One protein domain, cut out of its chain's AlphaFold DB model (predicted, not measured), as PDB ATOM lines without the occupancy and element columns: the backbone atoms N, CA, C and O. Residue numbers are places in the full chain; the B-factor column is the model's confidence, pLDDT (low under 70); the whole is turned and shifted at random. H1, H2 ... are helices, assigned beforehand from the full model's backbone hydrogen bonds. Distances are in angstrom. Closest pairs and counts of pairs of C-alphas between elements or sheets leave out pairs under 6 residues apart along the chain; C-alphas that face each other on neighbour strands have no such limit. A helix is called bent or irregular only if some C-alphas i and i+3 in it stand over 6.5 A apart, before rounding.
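This is residues 6 to 57 of the 59 residues of an uncharacterized protein of Levilactobacillus brevis (UniProt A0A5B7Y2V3). Two helices make a loose, lopsided T: the last turns of the long helix H1, residues 25 to 29, meet the side of H2, while residues 6 to 20 of H1 stick out as a free arm. From that meeting place the link, residues 30 to 38, leads to the first residue of H2, and H2 then folds back past the end of H1. The printed part has 52 residues with two named helices, H1 then H2 along the chain, and no named strand; the class is all helix. It is loose, with a radius of gyration of the C-alphas of 13.3 A, and elongated, spanning 43 by 23 by 17 A.

H1 is residues 6 to 29, 34.7 A from first to last C-alpha. It begins with C-alpha 6 at (2.961, -5.500, 118.341) and ends with C-alpha 29 at (-26.107, 13.032, 122.589). H2 is residues 39 to 57, 27.3 A long, and ends with C-alpha 57 at (-23.925, -1.953, 127.102). Neither helix is bent.

H1 touches H2 with residues 25 to 29 alone, and H2 touches H1 with residues 49 to 53 alone. The closest C-alphas of the two are those of Leu 25 and Cys 49, 6.6 A apart. Their lines are about perpendicular, at 77 degrees. In H1 every O i to N i+4 pair is within hydrogen-bond range; in H2, 14 of 15 are.

The C-alphas farthest apart are those of Gly 6 and Arg 37, at 42.9 A. Without residues 6 to 20, which stand free, the body spans 30 by 16 by 10 A. The link from H1 to H2, nine residues, is short but not tight. The printed part has no cut. The mean pLDDT of the printed part is 80.9; residue 6 and residues 34 to 36 are under 70.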
ATOM      1  N   GLY A   6       4.089  -4.980 117.559       61.72
ATOM      2  CA  GLY A   6       2.961  -5.500 118.341       61.72
ATOM      3  C   GLY A   6       2.286  -4.415 119.179       61.72
ATOM      4  O   GLY A   6       1.093  -4.161 119.006       61.72
ATOM      5  N   ASP A   7       3.065  -3.712 120.001       72.19
ATOM      6  CA  ASP A   7       2.564  -2.636 120.863       72.19
ATOM      7  C   ASP A   7       1.998  -1.463 120.064       72.19
ATOM      8  O   ASP A   7       0.935  -0.942 120.392       72.19
ATOM      9  N   GLU A   8       2.636  -1.078 118.959       79.12
ATOM     10  CA  GLU A   8       2.138   0.025 118.140       79.12
ATOM     11  C   GLU A   8       0.796  -0.319 117.470       79.12
ATOM     12  O   GLU A   8      -0.099   0.526 117.384       79.12
ATOM     13  N   SER A   9       0.618  -1.569 117.027       80.25
ATOM     14  CA  SER A   9      -0.655  -2.039 116.471       80.25
ATOM     15  C   SER A   9      -1.769  -2.101 117.522       80.25
ATOM     16  O   SER A   9      -2.894  -1.677 117.242       80.25
ATOM     17  N   LEU A  10      -1.451  -2.542 118.742       80.19
ATOM     18  CA  LEU A  10      -2.385  -2.585 119.864       80.19
ATOM     19  C   LEU A  10      -2.821  -1.172 120.266       80.19
ATOM     20  O   LEU A  10      -4.016  -0.913 120.398       80.19
ATOM     21  N   LEU A  11      -1.873  -0.242 120.382       80.56
ATOM     22  CA  LEU A  11      -2.148   1.161 120.689       80.56
ATOM     23  C   LEU A  11      -3.004   1.821 119.601       80.56
ATOM     24  O   LEU A  11      -3.950   2.543 119.914       80.56
ATOM     25  N   LYS A  12      -2.732   1.538 118.319       88.56
ATOM     26  CA  LYS A  12      -3.573   2.001 117.200       88.56
ATOM     27  C   LYS A  12      -4.990   1.443 117.289       88.56
ATOM     28  O   LYS A  12      -5.944   2.184 117.069       88.56
ATOM     29  N   HIS A  13      -5.140   0.163 117.624       87.44
ATOM     30  CA  HIS A  13      -6.451  -0.460 117.782       87.44
ATOM     31  C   HIS A  13      -7.233   0.142 118.959       87.44
ATOM     32  O   HIS A  13      -8.401   0.497 118.807       87.44
ATOM     33  N   GLN A  14      -6.583   0.322 120.110       82.75
ATOM     34  CA  GLN A  14      -7.187   0.967 121.277       82.75
ATOM     35  C   GLN A  14      -7.598   2.411 120.976       82.75
ATOM     36  O   GLN A  14      -8.713   2.801 121.316       82.75
ATOM     37  N   ARG A  15      -6.749   3.182 120.283       86.50
ATOM     38  CA  ARG A  15      -7.078   4.546 119.851       86.50
ATOM     39  C   ARG A  15      -8.316   4.574 118.957       86.50
ATOM     40  O   ARG A  15      -9.243   5.309 119.272       86.50
ATOM     41  N   ARG A  16      -8.372   3.737 117.913       89.75
ATOM     42  CA  ARG A  16      -9.557   3.649 117.039       89.75
ATOM     43  C   ARG A  16     -10.815   3.325 117.830       89.75
ATOM     44  O   ARG A  16     -11.851   3.933 117.620       89.75
ATOM     45  N   ARG A  17     -10.714   2.414 118.798       85.44
ATOM     46  CA  ARG A  17     -11.851   2.053 119.646       85.44
ATOM     47  C   ARG A  17     -12.331   3.220 120.514       85.44
ATOM     48  O   ARG A  17     -13.532   3.354 120.721       85.44
ATOM     49  N   ILE A  18     -11.419   4.056 121.013       83.19
ATOM     50  CA  ILE A  18     -11.771   5.292 121.731       83.19
ATOM     51  C   ILE A  18     -12.462   6.277 120.779       83.19
ATOM     52  O   ILE A  18     -13.514   6.808 121.127       83.19
ATOM     53  N   GLU A  19     -11.905   6.490 119.586       86.50
ATOM     54  CA  GLU A  19     -12.456   7.390 118.561       86.50
ATOM     55  C   GLU A  19     -13.859   6.958 118.107       86.50
ATOM     56  O   GLU A  19     -14.761   7.795 118.016       86.50
ATOM     57  N   ASP A  20     -14.081   5.658 117.907       88.44
ATOM     58  CA  ASP A  20     -15.384   5.090 117.544       88.44
ATOM     59  C   ASP A  20     -16.420   5.312 118.653       88.44
ATOM     60  O   ASP A  20     -17.541   5.752 118.390       88.44
ATOM     61  N   VAL A  21     -16.052   5.037 119.911       82.62
ATOM     62  CA  VAL A  21     -16.943   5.260 121.060       82.62
ATOM     63  C   VAL A  21     -17.273   6.742 121.203       82.62
ATOM     64  O   VAL A  21     -18.434   7.089 121.414       82.62
ATOM     65  N   PHE A  22     -16.282   7.622 121.058       80.69
ATOM     66  CA  PHE A  22     -16.500   9.063 121.126       80.69
ATOM     67  C   PHE A  22     -17.423   9.546 120.001       80.69
ATOM     68  O   PHE A  22     -18.384  10.261 120.275       80.69
ATOM     69  N   SER A  23     -17.213   9.079 118.768       84.25
ATOM     70  CA  SER A  23     -18.065   9.408 117.617       84.25
ATOM     71  C   SER A  23     -19.516   8.967 117.835       84.25
ATOM     72  O   SER A  23     -20.443   9.745 117.617       84.25
ATOM     73  N   GLN A  24     -19.731   7.751 118.352       84.19
ATOM     74  CA  GLN A  24     -21.070   7.258 118.699       84.19
ATOM     75  C   GLN A  24     -21.751   8.136 119.756       84.19
ATOM     76  O   GLN A  24     -22.934   8.448 119.627       84.19
ATOM     77  N   LEU A  25     -21.018   8.551 120.793       80.38
ATOM     78  CA  LEU A  25     -21.550   9.423 121.843       80.38
ATOM     79  C   LEU A  25     -21.852  10.833 121.324       80.38
ATOM     80  O   LEU A  25     -22.887  11.393 121.686       80.38
ATOM     81  N   CYS A  26     -21.007  11.382 120.446       80.69
ATOM     82  CA  CYS A  26     -21.270  12.651 119.772       80.69
ATOM     83  C   CYS A  26     -22.592  12.613 119.006       80.69
ATOM     84  O   CYS A  26     -23.396  13.531 119.166       80.69
ATOM     85  N   CYS A  27     -22.856  11.536 118.255       81.19
ATOM     86  CA  CYS A  27     -24.119  11.346 117.541       81.19
ATOM     87  C   CYS A  27     -25.312  11.154 118.490       81.19
ATOM     88  O   CYS A  27     -26.323  11.836 118.345       81.19
ATOM     89  N   LEU A  28     -25.204  10.252 119.474       76.81
ATOM     90  CA  LEU A  28     -26.305   9.903 120.385       76.81
ATOM     91  C   LEU A  28     -26.766  11.082 121.246       76.81
ATOM     92  O   LEU A  28     -27.954  11.216 121.530       76.81
ATOM     93  N   PHE A  29     -25.830  11.928 121.672       73.69
ATOM     94  CA  PHE A  29     -26.107  13.032 122.589       73.69
ATOM     95  C   PHE A  29     -25.998  14.412 121.940       73.69
ATOM     96  O   PHE A  29     -26.109  15.420 122.642       73.69
ATOM     97  N   ASN A  30     -25.804  14.448 120.617       77.88
ATOM     98  CA  ASN A  30     -25.666  15.652 119.805       77.88
ATOM     99  C   ASN A  30     -24.670  16.659 120.415       77.88
ATOM    100  O   ASN A  30     -24.960  17.847 120.570       77.88
ATOM    101  N   ILE A  31     -23.512  16.143 120.847       75.00
ATOM    102  CA  ILE A  31     -22.531  16.869 121.673       75.00
ATOM    103  C   ILE A  31     -21.993  18.097 120.932       75.00
ATOM    104  O   ILE A  31     -21.835  19.152 121.538       75.00
ATOM    105  N   GLU A  32     -21.768  17.978 119.624       72.81
ATOM    106  CA  GLU A  32     -21.214  19.045 118.780       72.81
ATOM    107  C   GLU A  32     -22.171  20.228 118.590       72.81
ATOM    108  O   GLU A  32     -21.731  21.366 118.448       72.81
ATOM    109  N   GLN A  33     -23.483  19.984 118.627       70.88
ATOM    110  CA  GLN A  33     -24.495  21.042 118.530       70.88
ATOM    111  C   GLN A  33     -24.850  21.640 119.895       70.88
ATOM    112  O   GLN A  33     -25.612  22.607 119.985       70.88
ATOM    113  N   ASN A  34     -24.311  21.078 120.978       67.81
ATOM    114  CA  ASN A  34     -24.563  21.556 122.321       67.81
ATOM    115  C   ASN A  34     -23.583  22.685 122.649       67.81
ATOM    116  O   ASN A  34     -22.431  22.448 123.015       67.81
ATOM    117  N   SER A  35     -24.048  23.928 122.529       63.34
ATOM    118  CA  SER A  35     -23.311  25.106 122.985       63.34
ATOM    119  C   SER A  35     -23.260  25.119 124.513       63.34
ATOM    120  O   SER A  35     -24.028  25.795 125.203       63.34
ATOM    121  N   ALA A  36     -22.360  24.314 125.071       67.06
ATOM    122  CA  ALA A  36     -22.162  24.271 126.502       67.06
ATOM    123  C   ALA A  36     -21.795  25.672 127.000       67.06
ATOM    124  O   ALA A  36     -20.785  26.256 126.613       67.06
ATOM    125  N   ARG A  37     -22.637  26.217 127.881       75.62
ATOM    126  CA  ARG A  37     -22.490  27.578 128.421       75.62
ATOM    127  C   ARG A  37     -21.300  27.723 129.376       75.62
ATOM    128  O   ARG A  37     -20.991  28.828 129.807       75.62
ATOM    129  N   SER A  38     -20.653  26.612 129.731       82.81
ATOM    130  CA  SER A  38     -19.419  26.571 130.507       82.81
ATOM    131  C   SER A  38     -18.660  25.267 130.260       82.81
ATOM    132  O   SER A  38     -19.260  24.224 129.983       82.81
ATOM    133  N   TYR A  39     -17.339  25.313 130.435       81.94
ATOM    134  CA  TYR A  39     -16.476  24.131 130.394       81.94
ATOM    135  C   TYR A  39     -16.932  23.046 131.387       81.94
ATOM    136  O   TYR A  39     -17.056  21.880 131.023       81.94
ATOM    137  N   MET A  40     -17.283  23.436 132.620       84.31
ATOM    138  CA  MET A  40     -17.774  22.504 133.646       84.31
ATOM    139  C   MET A  40     -19.095  21.834 133.247       84.31
ATOM    140  O   MET A  40     -19.286  20.641 133.492       84.31
ATOM    141  N   GLY A  41     -20.002  22.581 132.609       81.62
ATOM    142  CA  GLY A  41     -21.254  22.039 132.084       81.62
ATOM    143  C   GLY A  41     -21.009  21.035 130.960       81.62
ATOM    144  O   GLY A  41     -21.587  19.949 130.969       81.62
ATOM    145  N   PHE A  42     -20.089  21.357 130.045       83.25
ATOM    146  CA  PHE A  42     -19.669  20.449 128.979       83.25
ATOM    147  C   PHE A  42     -19.072  19.151 129.534       83.25
ATOM    148  O   PHE A  42     -19.504  18.060 129.168       83.25
ATOM    149  N   GLN A  43     -18.134  19.262 130.478       85.38
ATOM    150  CA  GLN A  43     -17.474  18.118 131.103       85.38
ATOM    151  C   GLN A  43     -18.469  17.224 131.857       85.38
ATOM    152  O   GLN A  43     -18.440  16.002 131.724       85.38
ATOM    153  N   THR A  44     -19.400  17.823 132.606       84.75
ATOM    154  CA  THR A  44     -20.465  17.080 133.299       84.75
ATOM    155  C   THR A  44     -21.342  16.325 132.304       84.75
ATOM    156  O   THR A  44     -21.662  15.156 132.521       84.75
ATOM    157  N   ARG A  45     -21.695  16.964 131.182       82.12
ATOM    158  CA  ARG A  45     -22.504  16.338 130.136       82.12
ATOM    159  C   ARG A  45     -21.773  15.167 129.487       82.12
ATOM    160  O   ARG A  45     -22.373  14.104 129.355       82.12
ATOM    161  N   LEU A  46     -20.493  15.324 129.150       85.25
ATOM    162  CA  LEU A  46     -19.660  14.235 128.631       85.25
ATOM    163  C   LEU A  46     -19.638  13.033 129.582       85.25
ATOM    164  O   LEU A  46     -19.867  11.905 129.147       85.25
ATOM    165  N   ASN A  47     -19.452  13.273 130.882       85.50
ATOM    166  CA  ASN A  47     -19.465  12.215 131.894       85.50
ATOM    167  C   ASN A  47     -20.814  11.479 131.954       85.50
ATOM    168  O   ASN A  47     -20.840  10.251 132.027       85.50
ATOM    169  N   GLN A  48     -21.935  12.202 131.873       85.44
ATOM    170  CA  GLN A  48     -23.271  11.594 131.816       85.44
ATOM    171  C   GLN A  48     -23.463  10.737 130.559       85.44
ATOM    172  O   GLN A  48     -24.007   9.638 130.643       85.44
ATOM    173  N   CYS A  49     -22.995  11.216 129.404       84.75
ATOM    174  CA  CYS A  49     -23.085  10.491 128.136       84.75
ATOM    175  C   CYS A  49     -22.289   9.180 128.192       84.75
ATOM    176  O   CYS A  49     -22.805   8.126 127.820       84.75
ATOM    177  N   LEU A  50     -21.060   9.234 128.717       84.81
ATOM    178  CA  LEU A  50     -20.215   8.059 128.940       84.81
ATOM    179  C   LEU A  50     -20.872   7.065 129.900       84.81
ATOM    180  O   LEU A  50     -20.884   5.867 129.617       84.81
ATOM    181  N   PHE A  51     -21.449   7.550 131.003       86.31
ATOM    182  CA  PHE A  51     -22.147   6.704 131.966       86.31
ATOM    183  C   PHE A  51     -23.340   5.986 131.327       86.31
ATOM    184  O   PHE A  51     -23.390   4.760 131.361       86.31
ATOM    185  N   ILE A  52     -24.259   6.721 130.688       84.75
ATOM    186  CA  ILE A  52     -25.452   6.141 130.049       84.75
ATOM    187  C   ILE A  52     -25.050   5.168 128.936       84.75
ATOM    188  O   ILE A  52     -25.560   4.051 128.881       84.75
ATOM    189  N   GLY A  53     -24.104   5.558 128.076       82.38
ATOM    190  CA  GLY A  53     -23.629   4.708 126.984       82.38
ATOM    191  C   GLY A  53     -22.956   3.422 127.468       82.38
ATOM    192  O   GLY A  53     -23.068   2.389 126.811       82.38
ATOM    193  N   THR A  54     -22.288   3.461 128.622       83.06
ATOM    194  CA  THR A  54     -21.696   2.271 129.251       83.06
ATOM    195  C   THR A  54     -22.765   1.416 129.930       83.06
ATOM    196  O   THR A  54     -22.775   0.203 129.753       83.06
ATOM    197  N   TRP A  55     -23.700   2.040 130.651       85.81
ATOM    198  CA  TRP A  55     -24.806   1.363 131.325       85.81
ATOM    199  C   TRP A  55     -25.660   0.542 130.353       85.81
ATOM    200  O   TRP A  55     -25.914  -0.627 130.625       85.81
ATOM    201  N   LEU A  56     -26.014   1.120 129.198       81.31
ATOM    202  CA  LEU A  56     -26.774   0.457 128.125       81.31
ATOM    203  C   LEU A  56     -26.033  -0.708 127.449       81.31
ATOM    204  O   LEU A  56     -26.639  -1.456 126.694       81.31
ATOM    205  N   LYS A  57     -24.711  -0.823 127.628       81.56
ATOM    206  CA  LYS A  57     -23.925  -1.953 127.102       81.56
ATOM    207  C   LYS A  57     -23.784  -3.086 128.113       81.56
ATOM    208  O   LYS A  57     -23.434  -4.194 127.718       81.56
TER     209      LYS A  57